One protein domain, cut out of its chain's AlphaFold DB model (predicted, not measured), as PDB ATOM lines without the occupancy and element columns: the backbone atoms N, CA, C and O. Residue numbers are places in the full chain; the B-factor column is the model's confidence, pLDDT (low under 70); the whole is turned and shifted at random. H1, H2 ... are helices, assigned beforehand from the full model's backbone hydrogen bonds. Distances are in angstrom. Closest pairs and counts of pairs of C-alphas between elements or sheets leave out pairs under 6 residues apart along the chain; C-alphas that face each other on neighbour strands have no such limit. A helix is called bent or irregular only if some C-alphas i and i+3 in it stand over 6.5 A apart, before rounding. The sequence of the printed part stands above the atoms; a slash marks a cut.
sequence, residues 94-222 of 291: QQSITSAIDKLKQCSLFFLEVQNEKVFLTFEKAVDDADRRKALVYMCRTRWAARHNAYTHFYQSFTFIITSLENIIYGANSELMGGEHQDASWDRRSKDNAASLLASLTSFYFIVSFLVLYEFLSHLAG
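This is residues 94 to 222 of the 291 residues of the protein "Predicted protein" of Nematostella vectensis (UniProt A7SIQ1). A long helix, H4, sharply bent in the middle, runs through an elongated helical body; H6 packs on its second arm, H4b, H7 packs on its first arm, H4a, and H1 crosses H7 and packs on H6. The short helices H2 and H3 pack on H4b and H4a, and H5 sits loosely at one end. The 129 printed residues hold seven named helices, H1 to H7 in order, and no named strand: all helix, mostly crossed in packing. The whole is compact, with a radius of gyration of the C-alphas of 14.9 A and spans of 44 by 29 by 25 A.

H4, residues 144 to 170, was assigned as one helix by its hydrogen bonds but is bent: C-alphas 156 and 159 are 7.8 A apart. Its arms are H4a, residues 144 to 156, 18.6 A, and H4b, residues 159 to 170, 16.3 A. H1, residues 95 to 114, 28.5 A, begins at C-alpha (265.639, 252.133, 389.585). H6 is residues 188 to 202, 21.1 A; H7, residues 204 to 222, 28.3 A, ends at C-alpha (284.175, 236.521, 381.439). H2 is residues 117 to 125, H3 131 to 137 and H5 174 to 177.

H4, the hub, touches four other helices; its arms stand at a steep tilt of 63 degrees. H4b touches H6, C-alphas of Ile 169 and Lys 191 closest at 4.9 A. H4a touches H7 with residues 214 to 221 of H7 alone, C-alphas of His 148 and Leu 217 closest at 6.1 A. H1 touches H7 about perpendicular, at 87 degrees. Every O i to N i+4 pair is within hydrogen-bond range in H1, H2, H4b and H6; H4a has 8 of 9, H7 14 of 15, H3 0 of 3 with 1 of 4 O i to N i+3 pairs, and H5 is too short.

The printed part has no cut and no long link. The C-alphas of Gln 94 and Gly 179, the two farthest apart, are 45.6 A apart. Mean pLDDT of the printed part is 70.2; residues 115 to 149, 171 to 185 and 220 to 222 are under 70.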
ATOM      1  N   GLN A  94     270.018 250.624 390.732       78.00
ATOM      2  CA  GLN A  94     269.449 251.737 389.982       78.00
ATOM      3  C   GLN A  94     268.007 251.421 389.543       78.00
ATOM      4  O   GLN A  94     267.733 250.353 388.991       78.00
ATOM      5  N   GLN A  95     267.083 252.364 389.754       81.50
ATOM      6  CA  GLN A  95     265.639 252.133 389.585       81.50
ATOM      7  C   GLN A  95     265.279 251.649 388.172       81.50
ATOM      8  O   GLN A  95     264.427 250.772 388.013       81.50
ATOM      9  N   SER A  96     265.945 252.189 387.147       80.50
ATOM     10  CA  SER A  96     265.756 251.795 385.747       80.50
ATOM     11  C   SER A  96     266.094 250.326 385.502       80.50
ATOM     12  O   SER A  96     265.332 249.601 384.858       80.50
ATOM     13  N   ILE A  97     267.203 249.873 386.080       81.56
ATOM     14  CA  ILE A  97     267.716 248.513 385.958       81.56
ATOM     15  C   ILE A  97     266.837 247.543 386.742       81.56
ATOM     16  O   ILE A  97     266.409 246.532 386.189       81.56
ATOM     17  N   THR A  98     266.488 247.877 387.985       79.38
ATOM     18  CA  THR A  98     265.554 247.079 388.794       79.38
ATOM     19  C   THR A  98     264.213 246.907 388.075       79.38
ATOM     20  O   THR A  98     263.724 245.787 387.929       79.38
ATOM     21  N   SER A  99     263.672 247.994 387.515       84.50
ATOM     22  CA  SER A  99     262.415 247.965 386.757       84.50
ATOM     23  C   SER A  99     262.514 247.093 385.501       84.50
ATOM     24  O   SER A  99     261.578 246.359 385.183       84.50
ATOM     25  N   ALA A 100     263.638 247.144 384.778       85.81
ATOM     26  CA  ALA A 100     263.872 246.275 383.627       85.81
ATOM     27  C   ALA A 100     263.940 244.798 384.046       85.81
ATOM     28  O   ALA A 100     263.268 243.959 383.447       85.81
ATOM     29  N   ILE A 101     264.671 244.488 385.118       82.69
ATOM     30  CA  ILE A 101     264.780 243.131 385.669       82.69
ATOM     31  C   ILE A 101     263.403 242.577 386.053       82.69
ATOM     32  O   ILE A 101     263.105 241.418 385.760       82.69
ATOM     33  N   ASP A 102     262.545 243.378 386.679       83.44
ATOM     34  CA  ASP A 102     261.217 242.918 387.085       83.44
ATOM     35  C   ASP A 102     260.291 242.668 385.893       83.44
ATOM     36  O   ASP A 102     259.578 241.663 385.875       83.44
ATOM     37  N   LYS A 103     260.369 243.493 384.844       87.69
ATOM     38  CA  LYS A 103     259.649 243.253 383.582       87.69
ATOM     39  C   LYS A 103     260.098 241.957 382.897       87.69
ATOM     40  O   LYS A 103     259.255 241.189 382.438       87.69
ATOM     41  N   LEU A 104     261.403 241.662 382.889       84.44
ATOM     42  CA  LEU A 104     261.940 240.394 382.369       84.44
ATOM     43  C   LEU A 104     261.388 239.182 383.135       84.44
ATOM     44  O   LEU A 104     261.003 238.177 382.528       84.44
ATOM     45  N   LYS A 105     261.313 239.277 384.470       81.44
ATOM     46  CA  LYS A 105     260.724 238.222 385.312       81.44
ATOM     47  C   LYS A 105     259.240 238.033 385.012       81.44
ATOM     48  O   LYS A 105     258.817 236.898 384.835       81.44
ATOM     49  N   GLN A 106     258.469 239.119 384.931       84.81
ATOM     50  CA  GLN A 106     257.035 239.058 384.621       84.81
ATOM     51  C   GLN A 106     256.784 238.414 383.256       84.81
ATOM     52  O   GLN A 106     255.940 237.533 383.148       84.81
ATOM     53  N   CYS A 107     257.572 238.784 382.244       85.44
ATOM     54  CA  CYS A 107     257.516 238.156 380.927       85.44
ATOM     55  C   CYS A 107     257.786 236.644 381.008       85.44
ATOM     56  O   CYS A 107     257.061 235.847 380.420       85.44
ATOM     57  N   SER A 108     258.808 236.242 381.765       78.50
ATOM     58  CA  SER A 108     259.164 234.827 381.928       78.50
ATOM     59  C   SER A 108     258.060 234.038 382.633       78.50
ATOM     60  O   SER A 108     257.714 232.942 382.203       78.50
ATOM     61  N   LEU A 109     257.481 234.606 383.695       79.75
ATOM     62  CA  LEU A 109     256.368 234.003 384.427       79.75
ATOM     63  C   LEU A 109     255.121 233.875 383.553       79.75
ATOM     64  O   LEU A 109     254.502 232.821 383.556       79.75
ATOM     65  N   PHE A 110     254.804 234.889 382.749       84.44
ATOM     66  CA  PHE A 110     253.672 234.839 381.829       84.44
ATOM     67  C   PHE A 110     253.773 233.658 380.855       84.44
ATOM     68  O   PHE A 110     252.843 232.865 380.752       84.44
ATOM     69  N   PHE A 111     254.920 233.470 380.192       76.88
ATOM     70  CA  PHE A 111     255.093 232.329 379.284       76.88
ATOM     71  C   PHE A 111     255.136 230.978 380.012       76.88
ATOM     72  O   PHE A 111     254.709 229.970 379.446       76.88
ATOM     73  N   LEU A 112     255.596 230.949 381.268       75.19
ATOM     74  CA  LEU A 112     255.534 229.759 382.121       75.19
ATOM     75  C   LEU A 112     254.113 229.412 382.572       75.19
ATOM     76  O   LEU A 112     253.831 228.233 382.755       75.19
ATOM     77  N   GLU A 113     253.250 230.403 382.784       75.25
ATOM     78  CA  GLU A 113     251.848 230.215 383.171       75.25
ATOM     79  C   GLU A 113     250.987 229.814 381.977       75.25
ATOM     80  O   GLU A 113     250.104 228.968 382.100       75.25
ATOM     81  N   VAL A 114     251.261 230.403 380.814       70.00
ATOM     82  CA  VAL A 114     250.437 230.223 379.620       70.00
ATOM     83  C   VAL A 114     250.523 228.798 379.056       70.00
ATOM     84  O   VAL A 114     249.553 228.393 378.429       70.00
ATOM     85  N   GLN A 115     251.623 228.050 379.282       64.06
ATOM     86  CA  GLN A 115     251.904 226.654 378.847       64.06
ATOM     87  C   GLN A 115     251.063 226.121 377.671       64.06
ATOM     88  O   GLN A 115     250.563 224.998 377.697       64.06
ATOM     89  N   ASN A 116     250.883 226.923 376.623       61.59
ATOM     90  CA  ASN A 116     249.979 226.570 375.544       61.59
ATOM     91  C   ASN A 116     250.805 225.915 374.449       61.59
ATOM     92  O   ASN A 116     251.701 226.545 373.888       61.59
ATOM     93  N   GLU A 117     250.476 224.671 374.118       56.62
ATOM     94  CA  GLU A 117     251.090 223.914 373.026       56.62
ATOM     95  C   GLU A 117     251.119 224.733 371.717       56.62
ATOM     96  O   GLU A 117     252.079 224.668 370.960       56.62
ATOM     97  N   LYS A 118     250.143 225.630 371.500       57.69
ATOM     98  CA  LYS A 118     250.074 226.543 370.341       57.69
ATOM     99  C   LYS A 118     251.101 227.679 370.364       57.69
ATOM    100  O   LYS A 118     251.581 228.101 369.312       57.69
ATOM    101  N   VAL A 119     251.451 228.171 371.552       60.38
ATOM    102  CA  VAL A 119     252.550 229.130 371.737       60.38
ATOM    103  C   VAL A 119     253.879 228.427 371.479       60.38
ATOM    104  O   VAL A 119     254.714 228.972 370.768       60.38
ATOM    105  N   PHE A 120     254.031 227.181 371.936       56.25
ATOM    106  CA  PHE A 120     255.182 226.339 371.595       56.25
ATOM    107  C   PHE A 120     255.281 226.028 370.096       56.25
ATOM    108  O   PHE A 120     256.362 226.163 369.540       56.25
ATOM    109  N   LEU A 121     254.175 225.738 369.409       52.50
ATOM    110  CA  LEU A 121     254.160 225.547 367.950       52.50
ATOM    111  C   LEU A 121     254.515 226.833 367.187       52.50
ATOM    112  O   LEU A 121     255.199 226.787 366.168       52.50
ATOM    113  N   THR A 122     254.089 227.993 367.697       52.66
ATOM    114  CA  THR A 122     254.530 229.304 367.192       52.66
ATOM    115  C   THR A 122     256.035 229.488 367.403       52.66
ATOM    116  O   THR A 122     256.737 229.928 366.493       52.66
ATOM    117  N   PHE A 123     256.552 229.070 368.564       54.16
ATOM    118  CA  PHE A 123     257.987 229.037 368.856       54.16
ATOM    119  C   PHE A 123     258.769 228.032 367.990       54.16
ATOM    120  O   PHE A 123     259.946 228.265 367.722       54.16
ATOM    121  N   GLU A 124     258.153 226.935 367.543       50.19
ATOM    122  CA  GLU A 124     258.782 225.933 366.673       50.19
ATOM    123  C   GLU A 124     258.848 226.370 365.207       50.19
ATOM    124  O   GLU A 124     259.867 226.130 364.564       50.19
ATOM    125  N   LYS A 125     257.800 227.026 364.688       51.78
ATOM    126  CA  LYS A 125     257.704 227.407 363.267       51.78
ATOM    127  C   LYS A 125     258.364 228.745 362.920       51.78
ATOM    128  O   LYS A 125     258.811 228.912 361.793       51.78
ATOM    129  N   ALA A 126     258.440 229.693 363.857       49.19
ATOM    130  CA  ALA A 126     259.004 231.021 363.594       49.19
ATOM    131  C   ALA A 126     260.547 231.070 363.650       49.19
ATOM    132  O   ALA A 126     261.138 232.102 363.330       49.19
ATOM    133  N   VAL A 127     261.214 229.993 364.095       50.78
ATOM    134  CA  VAL A 127     262.666 229.977 364.343       50.78
ATOM    135  C   VAL A 127     263.293 228.685 363.828       50.78
ATOM    136  O   VAL A 127     263.122 227.632 364.440       50.78
ATOM    137  N   ASP A 128     264.095 228.774 362.764       54.41
ATOM    138  CA  ASP A 128     264.893 227.641 362.255       54.41
ATOM    139  C   ASP A 128     265.945 227.155 363.274       54.41
ATOM    140  O   ASP A 128     266.360 225.996 363.265       54.41
ATOM    141  N   ASP A 129     266.355 228.027 364.200       56.72
ATOM    142  CA  ASP A 129     267.427 227.783 365.164       56.72
ATOM    143  C   ASP A 129     266.904 227.241 366.509       56.72
ATOM    144  O   ASP A 129     266.339 227.959 367.344       56.72
ATOM    145  N   ALA A 130     267.133 225.946 366.731       55.28
ATOM    146  CA  ALA A 130     266.717 225.211 367.921       55.28
ATOM    147  C   ALA A 130     267.275 225.750 369.243       55.28
ATOM    148  O   ALA A 130     266.658 225.544 370.297       55.28
ATOM    149  N   ASP A 131     268.413 226.442 369.216       55.50
ATOM    150  CA  ASP A 131     269.060 226.911 370.440       55.50
ATOM    151  C   ASP A 131     268.419 228.190 370.989       55.50
ATOM    152  O   ASP A 131     268.371 228.384 372.208       55.50
ATOM    153  N   ARG A 132     267.769 228.986 370.131       51.56
ATOM    154  CA  ARG A 132     266.950 230.140 370.549       51.56
ATOM    155  C   ARG A 132     265.621 229.734 371.202       51.56
ATOM    156  O   ARG A 132     264.985 230.567 371.843       51.56
ATOM    157  N   ARG A 133     265.212 228.461 371.079       53.22
ATOM    158  CA  ARG A 133     263.975 227.902 371.669       53.22
ATOM    159  C   ARG A 133     264.147 227.486 373.135       53.22
ATOM    160  O   ARG A 133     263.273 227.738 373.962       53.22
ATOM    161  N   LYS A 134     265.297 226.901 373.494       50.88
ATOM    162  CA  LYS A 134     265.621 226.460 374.875       50.88
ATOM    163  C   LYS A 134     265.756 227.631 375.865       50.88
ATOM    164  O   LYS A 134     265.555 227.461 377.066       50.88
ATOM    165  N   ALA A 135     266.063 228.812 375.335       48.00
ATOM    166  CA  ALA A 135     266.261 230.086 376.019       48.00
ATOM    167  C   ALA A 135     265.101 230.499 376.950       48.00
ATOM    168  O   ALA A 135     265.337 230.870 378.100       48.00
ATOM    169  N   LEU A 136     263.850 230.390 376.485       52.81
ATOM    170  CA  LEU A 136     262.658 230.823 377.233       52.81
ATOM    171  C   LEU A 136     262.357 229.926 378.443       52.81
ATOM    172  O   LEU A 136     261.939 230.411 379.492       52.81
ATOM    173  N   VAL A 137     262.630 228.625 378.319       46.78
ATOM    174  CA  VAL A 137     262.387 227.615 379.365       46.78
ATOM    175  C   VAL A 137     263.383 227.752 380.526       46.78
ATOM    176  O   VAL A 137     263.070 227.406 381.665       46.78
ATOM    177  N   TYR A 138     264.575 228.301 380.271       46.50
ATOM    178  CA  TYR A 138     265.661 228.379 381.254       46.50
ATOM    179  C   TYR A 138     265.715 229.699 382.050       46.50
ATOM    180  O   TYR A 138     266.586 229.877 382.902       46.50
ATOM    181  N   MET A 139     264.765 230.619 381.856       48.09
ATOM    182  CA  MET A 139     264.729 231.909 382.574       48.09
ATOM    183  C   MET A 139     264.523 231.775 384.103       48.09
ATOM    184  O   MET A 139     264.602 232.766 384.831       48.09
ATOM    185  N   CYS A 140     264.313 230.559 384.626       46.88
ATOM    186  CA  CYS A 140     264.185 230.281 386.055       46.88
ATOM    187  C   CYS A 140     265.366 229.456 386.605       46.88
ATOM    188  O   CYS A 140     265.369 228.230 386.518       46.88
ATOM    189  N   ARG A 141     266.341 230.133 387.235       36.16
ATOM    190  CA  ARG A 141     266.879 229.835 388.588       36.16
ATOM    191  C   ARG A 141     268.097 230.710 388.926       36.16
ATOM    192  O   ARG A 141     268.971 230.998 388.117       36.16
ATOM    193  N   THR A 142     268.122 231.155 390.174       39.16
ATOM    194  CA  THR A 142     268.917 232.239 390.763       39.16
ATOM    195  C   THR A 142     270.402 231.905 391.017       39.16
ATOM    196  O   THR A 142     270.723 231.333 392.053       39.16
ATOM    197  N   ARG A 143     271.321 232.344 390.129       42.22
ATOM    198  CA  ARG A 143     272.767 232.645 390.378       42.22
ATOM    199  C   ARG A 143     273.273 233.698 389.366       42.22
ATOM    200  O   ARG A 143     272.760 233.732 388.256       42.22
ATOM    201  N   TRP A 144     274.265 234.543 389.684       52.88
ATOM    202  CA  TRP A 144     274.698 235.643 388.784       52.88
ATOM    203  C   TRP A 144     275.258 235.182 387.429       52.88
ATOM    204  O   TRP A 144     274.823 235.692 386.402       52.88
ATOM    205  N   ALA A 145     276.114 234.154 387.391       42.34
ATOM    206  CA  ALA A 145     276.546 233.545 386.125       42.34
ATOM    207  C   ALA A 145     275.360 232.982 385.307       42.34
ATOM    208  O   ALA A 145     275.367 233.027 384.082       42.34
ATOM    209  N   ALA A 146     274.298 232.520 385.982       49.75
ATOM    210  CA  ALA A 146     273.062 232.087 385.330       49.75
ATOM    211  C   ALA A 146     272.181 233.267 384.859       49.75
ATOM    212  O   ALA A 146     271.428 233.104 383.904       49.75
ATOM    213  N   ARG A 147     272.300 234.465 385.463       63.06
ATOM    214  CA  ARG A 147     271.584 235.684 385.031       63.06
ATOM    215  C   ARG A 147     272.115 236.233 383.712       63.06
ATOM    216  O   ARG A 147     271.312 236.627 382.880       63.06
ATOM    217  N   HIS A 148     273.431 236.220 383.494       67.50
ATOM    218  CA  HIS A 148     273.984 236.625 382.198       67.50
ATOM    219  C   HIS A 148     273.483 235.714 381.066       67.50
ATOM    220  O   HIS A 148     273.016 236.215 380.046       67.50
ATOM    221  N   ASN A 149     273.476 234.393 381.278       66.75
ATOM    222  CA  ASN A 149     272.907 233.457 380.304       66.75
ATOM    223  C   ASN A 149     271.419 233.743 380.058       66.75
ATOM    224  O   ASN A 149     271.001 233.814 378.909       66.75
ATOM    225  N   ALA A 150     270.632 233.986 381.113       70.12
ATOM    226  CA  ALA A 150     269.218 234.344 380.983       70.12
ATOM    227  C   ALA A 150     269.007 235.642 380.178       70.12
ATOM    228  O   ALA A 150     268.150 235.692 379.301       70.12
ATOM    229  N   TYR A 151     269.808 236.684 380.410       76.94
ATOM    230  CA  TYR A 151     269.692 237.936 379.653       76.94
ATOM    231  C   TYR A 151     270.174 237.804 378.210       76.94
ATOM    232  O   TYR A 151     269.559 238.379 377.319       76.94
ATOM    233  N   THR A 152     271.207 236.999 377.963       75.25
ATOM    234  CA  THR A 152     271.657 236.647 376.606       75.25
ATOM    235  C   THR A 152     270.556 235.931 375.839       75.25
ATOM    236  O   THR A 152     270.237 236.292 374.710       75.25
ATOM    237  N   HIS A 153     269.921 234.961 376.488       73.06
ATOM    238  CA  HIS A 153     268.773 234.251 375.956       73.06
ATOM    239  C   HIS A 153     267.602 235.191 375.666       73.06
ATOM    240  O   HIS A 153     267.074 235.172 374.560       73.06
ATOM    241  N   PHE A 154     267.249 236.076 376.598       77.88
ATOM    242  CA  PHE A 154     266.198 237.065 376.365       77.88
ATOM    243  C   PHE A 154     266.527 238.004 375.198       77.88
ATOM    244  O   PHE A 154     265.658 238.274 374.376       77.88
ATOM    245  N   TYR A 155     267.776 238.467 375.094       81.38
ATOM    246  CA  TYR A 155     268.240 239.319 373.998       81.38
ATOM    247  C   TYR A 155     268.097 238.614 372.641       81.38
ATOM    248  O   TYR A 155     267.503 239.162 371.716       81.38
ATOM    249  N   GLN A 156     268.565 237.366 372.541       75.88
ATOM    250  CA  GLN A 156     268.442 236.548 371.328       75.88
ATOM    251  C   GLN A 156     266.986 236.221 370.975       75.88
ATOM    252  O   GLN A 156     266.653 236.073 369.797       75.88
ATOM    253  N   SER A 157     266.128 236.102 371.990       72.88
ATOM    254  CA  SER A 157     264.716 235.761 371.839       72.88
ATOM    255  C   SER A 157     263.790 236.981 371.739       72.88
ATOM    256  O   SER A 157     262.580 236.800 371.615       72.88
ATOM    257  N   PHE A 158     264.314 238.213 371.783       81.25
ATOM    258  CA  PHE A 158     263.506 239.421 371.990       81.25
ATOM    259  C   PHE A 158     262.437 239.622 370.913       81.25
ATOM    260  O   PHE A 158     261.260 239.749 371.237       81.25
ATOM    261  N   THR A 159     262.822 239.578 369.635       78.75
ATOM    262  CA  THR A 159     261.879 239.706 368.514       78.75
ATOM    263  C   THR A 159     260.770 238.658 368.593       78.75
ATOM    264  O   THR A 159     259.605 238.981 368.400       78.75
ATOM    265  N   PHE A 160     261.106 237.424 368.971       73.94
ATOM    266  CA  PHE A 160     260.131 236.341 369.088       73.94
ATOM    267  C   PHE A 160     259.172 236.538 370.256       73.94
ATOM    268  O   PHE A 160     257.989 236.247 370.130       73.94
ATOM    269  N   ILE A 161     259.659 237.052 371.385       79.38
ATOM    270  CA  ILE A 161     258.813 237.408 372.528       79.38
ATOM    271  C   ILE A 161     257.761 238.433 372.100       79.38
ATOM    272  O   ILE A 161     256.584 238.252 372.409       79.38
ATOM    273  N   ILE A 162     258.169 239.463 371.355       83.94
ATOM    274  CA  ILE A 162     257.260 240.486 370.827       83.94
ATOM    275  C   ILE A 162     256.216 239.858 369.898       83.94
ATOM    276  O   ILE A 162     255.023 239.998 370.157       83.94
ATOM    277  N   THR A 163     256.643 239.078 368.904       75.94
ATOM    278  CA  THR A 163     255.729 238.413 367.960       75.94
ATOM    279  C   THR A 163     254.760 237.454 368.657       75.94
ATOM    280  O   THR A 163     253.580 237.395 368.318       75.94
ATOM    281  N   SER A 164     255.215 236.714 369.670       77.19
ATOM    282  CA  SER A 164     254.345 235.830 370.450       77.19
ATOM    283  C   SER A 164     253.293 236.607 371.241       77.19
ATOM    284  O   SER A 164     252.141 236.179 371.292       77.19
ATOM    285  N   LEU A 165     253.652 237.749 371.834       83.12
ATOM    286  CA  LEU A 165     252.690 238.615 372.522       83.12
ATOM    287  C   LEU A 165     251.667 239.196 371.538       83.12
ATOM    288  O   LEU A 165     250.471 239.157 371.819       83.12
ATOM    289  N   GLU A 166     252.112 239.662 370.371       82.19
ATOM    290  CA  GLU A 166     251.232 240.155 369.304       82.19
ATOM    291  C   GLU A 166     250.252 239.074 368.830       82.19
ATOM    292  O   GLU A 166     249.053 239.337 368.750       82.19
ATOM    293  N   ASN A 167     250.724 237.842 368.621       76.56
ATOM    294  CA  ASN A 167     249.873 236.711 368.241       76.56
ATOM    295  C   ASN A 167     248.820 236.373 369.312       76.56
ATOM    296  O   ASN A 167     247.698 235.988 368.981       76.56
ATOM    297  N   ILE A 168     249.149 236.512 370.601       80.25
ATOM    298  CA  ILE A 168     248.184 236.298 371.693       80.25
ATOM    299  C   ILE A 168     247.090 237.374 371.671       80.25
ATOM    300  O   ILE A 168     245.908 237.069 371.861       80.25
ATOM    301  N   ILE A 169     247.468 238.631 371.427       81.56
ATOM    302  CA  ILE A 169     246.549 239.776 371.437       81.56
ATOM    303  C   ILE A 169     245.647 239.757 370.195       81.56
ATOM    304  O   ILE A 169     244.418 239.810 370.320       81.56
ATOM    305  N   TYR A 170     246.263 239.677 369.014       78.88
ATOM    306  CA  TYR A 170     245.625 239.941 367.724       78.88
ATOM    307  C   TYR A 170     245.230 238.679 366.947       78.88
ATOM    308  O   TYR A 170     244.435 238.788 366.017       78.88
ATOM    309  N   GLY A 171     245.703 237.496 367.348       69.31
ATOM    310  CA  GLY A 171     245.576 236.271 366.551       69.31
ATOM    311  C   GLY A 171     246.771 236.076 365.617       69.31
ATOM    312  O   GLY A 171     247.673 236.913 365.566       69.31
ATOM    313  N   ALA A 172     246.814 234.945 364.910       59.16
ATOM    314  CA  ALA A 172     247.960 234.617 364.062       59.16
ATOM    315  C   ALA A 172     248.083 235.619 362.901       59.16
ATOM    316  O   ALA A 172     247.171 235.746 362.083       59.16
ATOM    317  N   ASN A 173     249.219 236.314 362.803       51.12
ATOM    318  CA  ASN A 173     249.488 237.193 361.667       51.12
ATOM    319  C   ASN A 173     249.674 236.343 360.392       51.12
ATOM    320  O   ASN A 173     250.672 235.628 360.254       51.12
ATOM    321  N   SER A 174     248.698 236.393 359.477       49.31
ATOM    322  CA  SER A 174     248.644 235.542 358.277       49.31
ATOM    323  C   SER A 174     249.858 235.713 357.360       49.31
ATOM    324  O   SER A 174     250.247 234.758 356.686       49.31
ATOM    325  N   GLU A 175     250.490 236.891 357.375       48.19
ATOM    326  CA  GLU A 175     251.669 237.217 356.566       48.19
ATOM    327  C   GLU A 175     252.971 236.621 357.128       48.19
ATOM    328  O   GLU A 175     253.879 236.306 356.361       48.19
ATOM    329  N   LEU A 176     253.070 236.427 358.448       47.44
ATOM    330  CA  LEU A 176     254.282 235.925 359.118       47.44
ATOM    331  C   LEU A 176     254.258 234.410 359.368       47.44
ATOM    332  O   LEU A 176     255.314 233.803 359.521       47.44
ATOM    333  N   MET A 177     253.068 233.804 359.446       49.47
ATOM    334  CA  MET A 177     252.888 232.450 359.993       49.47
ATOM    335  C   MET A 177     252.349 231.425 358.981       49.47
ATOM    336  O   MET A 177     252.308 230.234 359.286       49.47
ATOM    337  N   GLY A 178     251.956 231.859 357.775       48.53
ATOM    338  CA  GLY A 178     251.349 230.990 356.764       48.53
ATOM    339  C   GLY A 178     249.943 230.505 357.155       48.53
ATOM    340  O   GLY A 178     249.587 230.418 358.328       48.53
ATOM    341  N   GLY A 179     249.108 230.191 356.160       45.38
ATOM    342  CA  GLY A 179     247.664 229.932 356.316       45.38
ATOM    343  C   GLY A 179     247.243 228.696 357.132       45.38
ATOM    344  O   GLY A 179     246.072 228.336 357.109       45.38
ATOM    345  N   GLU A 180     248.157 228.040 357.853       46.66
ATOM    346  CA  GLU A 180     247.910 226.805 358.614       46.66
ATOM    347  C   GLU A 180     247.824 227.017 360.136       46.66
ATOM    348  O   GLU A 180     248.175 226.131 360.922       46.66
ATOM    349  N   HIS A 181     247.364 228.184 360.589       52.78
ATOM    350  CA  HIS A 181     247.145 228.426 362.014       52.78
ATOM    351  C   HIS A 181     245.662 228.618 362.341       52.78
ATOM    352  O   HIS A 181     244.997 229.511 361.830       52.78
ATOM    353  N   GLN A 182     245.152 227.766 363.237       49.75
ATOM    354  CA  GLN A 182     243.901 228.016 363.950       49.75
ATOM    355  C   GLN A 182     244.132 229.136 364.963       49.75
ATOM    356  O   GLN A 182     244.998 228.986 365.830       49.75
ATOM    357  N   ASP A 183     243.316 230.191 364.912       53.47
ATOM    358  CA  ASP A 183     243.228 231.175 365.992       53.47
ATOM    359  C   ASP A 183     243.029 230.440 367.322       53.47
ATOM    360  O   ASP A 183     242.013 229.787 367.583       53.47
ATOM    361  N   ALA A 184     244.051 230.487 368.174       58.69
ATOM    362  CA  ALA A 184     243.910 230.022 369.535       58.69
ATOM    363  C   ALA A 184     242.898 230.941 370.228       58.69
ATOM    364  O   ALA A 184     243.091 232.154 370.290       58.69
ATOM    365  N   SER A 185     241.808 230.369 370.742       67.19
ATOM    366  CA  SER A 185     240.881 231.108 371.596       67.19
ATOM    367  C   SER A 185     241.592 231.444 372.907       67.19
ATOM    368  O   SER A 185     241.686 230.613 373.809       67.19
ATOM    369  N   TRP A 186     242.176 232.638 372.965       77.06
ATOM    370  CA  TRP A 186     242.804 233.193 374.158       77.06
ATOM    371  C   TRP A 186     241.753 233.836 375.051       77.06
ATOM    372  O   TRP A 186     240.940 234.641 374.583       77.06
ATOM    373  N   ASP A 187     241.794 233.523 376.345       83.50
ATOM    374  CA  ASP A 187     240.948 234.193 377.321       83.50
ATOM    375  C   ASP A 187     241.328 235.677 377.447       83.50
ATOM    376  O   ASP A 187     242.453 236.101 377.158       83.50
ATOM    377  N   ARG A 188     240.370 236.490 377.894       84.38
ATOM    378  CA  ARG A 188     240.552 237.941 377.969       84.38
ATOM    379  C   ARG A 188     241.701 238.349 378.896       84.38
ATOM    380  O   ARG A 188     242.414 239.293 378.574       84.38
ATOM    381  N   ARG A 189     241.920 237.628 379.998       88.06
ATOM    382  CA  ARG A 189     242.987 237.944 380.955       88.06
ATOM    383  C   ARG A 189     244.362 237.716 380.332       88.06
ATOM    384  O   ARG A 189     245.239 238.560 380.494       88.06
ATOM    385  N   SER A 190     244.543 236.625 379.590       85.81
ATOM    386  CA  SER A 190     245.786 236.360 378.857       85.81
ATOM    387  C   SER A 190     246.074 237.436 377.809       85.81
ATOM    388  O   SER A 190     247.211 237.896 377.713       85.81
ATOM    389  N   LYS A 191     245.047 237.900 377.082       85.94
ATOM    390  CA  LYS A 191     245.181 239.008 376.119       85.94
ATOM    391  C   LYS A 191     245.556 240.330 376.790       85.94
ATOM    392  O   LYS A 191     246.478 240.999 376.330       85.94
ATOM    393  N   ASP A 192     244.886 240.683 377.885       89.44
ATOM    394  CA  ASP A 192     245.144 241.927 378.621       89.44
ATOM    395  C   ASP A 192     246.563 241.928 379.231       89.44
ATOM    396  O   ASP A 192     247.299 242.914 379.124       89.44
ATOM    397  N   ASN A 193     246.994 240.795 379.799       90.56
ATOM    398  CA  ASN A 193     248.356 240.616 380.307       90.56
ATOM    399  C   ASN A 193     249.403 240.717 379.188       90.56
ATOM    400  O   ASN A 193     250.418 241.398 379.360       90.56
ATOM    401  N   ALA A 194     249.153 240.082 378.037       89.19
ATOM    402  CA  ALA A 194     250.049 240.144 376.887       89.19
ATOM    403  C   ALA A 194     250.188 241.576 376.349       89.19
ATOM    404  O   ALA A 194     251.304 242.021 376.089       89.19
ATOM    405  N   ALA A 195     249.085 242.325 376.254       90.56
ATOM    406  CA  ALA A 195     249.091 243.721 375.818       90.56
ATOM    407  C   ALA A 195     249.893 244.625 376.767       90.56
ATOM    408  O   ALA A 195     250.696 245.447 376.320       90.56
ATOM    409  N   SER A 196     249.727 244.435 378.079       94.06
ATOM    410  CA  SER A 196     250.498 245.161 379.095       94.06
ATOM    411  C   SER A 196     252.002 244.868 378.993       94.06
ATOM    412  O   SER A 196     252.827 245.788 378.983       94.06
ATOM    413  N   LEU A 197     252.371 243.591 378.843       92.31
ATOM    414  CA  LEU A 197     253.764 243.184 378.646       92.31
ATOM    415  C   LEU A 197     254.342 243.753 377.349       92.31
ATOM    416  O   LEU A 197     255.441 244.304 377.378       92.31
ATOM    417  N   LEU A 198     253.602 243.689 376.242       90.19
ATOM    418  CA  LEU A 198     254.033 244.212 374.948       90.19
ATOM    419  C   LEU A 198     254.344 245.711 375.026       90.19
ATOM    420  O   LEU A 198     255.439 246.132 374.651       90.19
ATOM    421  N   ALA A 199     253.434 246.510 375.591       91.31
ATOM    422  CA  ALA A 199     253.647 247.947 375.772       91.31
ATOM    423  C   ALA A 199     254.863 248.240 376.671       91.31
ATOM    424  O   ALA A 199     255.644 249.162 376.430       91.31
ATOM    425  N   SER A 200     255.061 247.424 377.707       91.94
ATOM    426  CA  SER A 200     256.171 247.575 378.644       91.94
ATOM    427  C   SER A 200     257.531 247.238 378.022       91.94
ATOM    428  O   SER A 200     258.496 247.980 378.244       91.94
ATOM    429  N   LEU A 201     257.609 246.151 377.245       89.44
ATOM    430  CA  LEU A 201     258.834 245.650 376.611       89.44
ATOM    431  C   LEU A 201     259.240 246.462 375.376       89.44
ATOM    432  O   LEU A 201     260.424 246.562 375.072       89.44
ATOM    433  N   THR A 202     258.285 247.079 374.683       88.25
ATOM    434  CA  THR A 202     258.559 247.954 373.527       88.25
ATOM    435  C   THR A 202     258.835 249.407 373.920       88.25
ATOM    436  O   THR A 202     259.226 250.217 373.081       88.25
ATOM    437  N   SER A 203     258.686 249.758 375.202       89.00
ATOM    438  CA  SER A 203     259.008 251.103 375.679       89.00
ATOM    439  C   SER A 203     260.500 251.422 375.523       89.00
ATOM    440  O   SER A 203     261.364 250.635 375.916       89.00
ATOM    441  N   PHE A 204     260.811 252.625 375.029       85.44
ATOM    442  CA  PHE A 204     262.192 253.105 374.865       85.44
ATOM    443  C   PHE A 204     263.015 252.955 376.153       85.44
ATOM    444  O   PHE A 204     264.140 252.462 376.138       85.44
ATOM    445  N   TYR A 205     262.413 253.321 377.287       84.25
ATOM    446  CA  TYR A 205     263.050 253.230 378.596       84.25
ATOM    447  C   TYR A 205     263.456 251.799 378.958       84.25
ATOM    448  O   TYR A 205     264.557 251.582 379.466       84.25
ATOM    449  N   PHE A 206     262.585 250.817 378.696       87.44
ATOM    450  CA  PHE A 206     262.917 249.417 378.934       87.44
ATOM    451  C   PHE A 206     264.043 248.955 378.013       87.44
ATOM    452  O   PHE A 206     265.008 248.386 378.513       87.44
ATOM    453  N   ILE A 207     263.942 249.227 376.708       83.56
ATOM    454  CA  ILE A 207     264.924 248.773 375.714       83.56
ATOM    455  C   ILE A 207     266.322 249.272 376.086       83.56
ATOM    456  O   ILE A 207     267.247 248.472 376.205       83.56
ATOM    457  N   VAL A 208     266.471 250.572 376.353       84.25
ATOM    458  CA  VAL A 208     267.766 251.153 376.741       84.25
ATOM    459  C   VAL A 208     268.270 250.550 378.054       84.25
ATOM    460  O   VAL A 208     269.424 250.134 378.132       84.25
ATOM    461  N   SER A 209     267.413 250.447 379.074       84.88
ATOM    462  CA  SER A 209     267.805 249.891 380.378       84.88
ATOM    463  C   SER A 209     268.236 248.426 380.276       84.88
ATOM    464  O   SER A 209     269.203 248.017 380.920       84.88
ATOM    465  N   PHE A 210     267.545 247.638 379.451       84.19
ATOM    466  CA  PHE A 210     267.876 246.241 379.206       84.19
ATOM    467  C   PHE A 210     269.194 246.092 378.442       84.19
ATOM    468  O   PHE A 210     270.016 245.271 378.839       84.19
ATOM    469  N   LEU A 211     269.434 246.900 377.406       82.12
ATOM    470  CA  LEU A 211     270.692 246.866 376.653       82.12
ATOM    471  C   LEU A 211     271.890 247.249 377.528       82.12
ATOM    472  O   LEU A 211     272.905 246.560 377.498       82.12
ATOM    473  N   VAL A 212     271.756 248.287 378.359       82.81
ATOM    474  CA  VAL A 212     272.803 248.683 379.316       82.81
ATOM    475  C   VAL A 212     273.081 247.561 380.317       82.81
ATOM    476  O   VAL A 212     274.240 247.225 380.563       82.81
ATOM    477  N   LEU A 213     272.029 246.946 380.870       81.88
ATOM    478  CA  LEU A 213     272.158 245.801 381.771       81.88
ATOM    479  C   LEU A 213     272.860 244.618 381.090       81.88
ATOM    480  O   LEU A 213     273.751 244.004 381.679       81.88
ATOM    481  N   TYR A 214     272.443 244.291 379.868       79.31
ATOM    482  CA  TYR A 214     272.982 243.186 379.090       79.31
ATOM    483  C   TYR A 214     274.462 243.399 378.760       79.31
ATOM    484  O   TYR A 214     275.268 242.505 379.023       79.31
ATOM    485  N   GLU A 215     274.842 244.577 378.266       79.06
ATOM    486  CA  GLU A 215     276.224 244.889 377.884       79.06
ATOM    487  C   GLU A 215     277.155 244.881 379.102       79.06
ATOM    488  O   GLU A 215     278.183 244.199 379.115       79.06
ATOM    489  N   PHE A 216     276.741 245.547 380.186       77.44
ATOM    490  CA  PHE A 216     277.504 245.578 381.432       77.44
ATOM    491  C   PHE A 216     277.755 244.167 381.972       77.44
ATOM    492  O   PHE A 216     278.884 243.805 382.308       77.44
ATOM    493  N   LEU A 217     276.718 243.328 382.008       72.31
ATOM    494  CA  LEU A 217     276.857 241.956 382.489       72.31
ATOM    495  C   LEU A 217     277.631 241.057 381.526       72.31
ATOM    496  O   LEU A 217     278.293 240.131 381.991       72.31
ATOM    497  N   SER A 218     277.599 241.328 380.221       72.00
ATOM    498  CA  SER A 218     278.392 240.601 379.222       72.00
ATOM    499  C   SER A 218     279.888 240.806 379.432       72.00
ATOM    500  O   SER A 218     280.652 239.838 379.434       72.00
ATOM    501  N   HIS A 219     280.315 242.034 379.734       70.62
ATOM    502  CA  HIS A 219     281.705 242.301 380.110       70.62
ATOM    503  C   HIS A 219     282.106 241.614 381.421       70.62
ATOM    504  O   HIS A 219     283.232 241.122 381.557       70.62
ATOM    505  N   LEU A 220     281.178 241.521 382.378       66.75
ATOM    506  CA  LEU A 220     281.422 240.856 383.658       66.75
ATOM    507  C   LEU A 220     281.330 239.328 383.587       66.75
ATOM    508  O   LEU A 220     281.858 238.655 384.473       66.75
ATOM    509  N   ALA A 221     280.714 238.750 382.555       63.56
ATOM    510  CA  ALA A 221     280.545 237.306 382.421       63.56
ATOM    511  C   ALA A 221     281.891 236.573 382.355       63.56
ATOM    512  O   ALA A 221     282.115 235.606 383.088       63.56
ATOM    513  N   GLY A 222     282.828 237.083 381.550       62.72
ATOM    514  CA  GLY A 222     284.175 236.521 381.439       62.72
ATOM    515  C   GLY A 222     284.954 236.582 382.756       62.72
ATOM    516  O   GLY A 222     285.675 235.642 383.092       62.72
TER     517      GLY A 222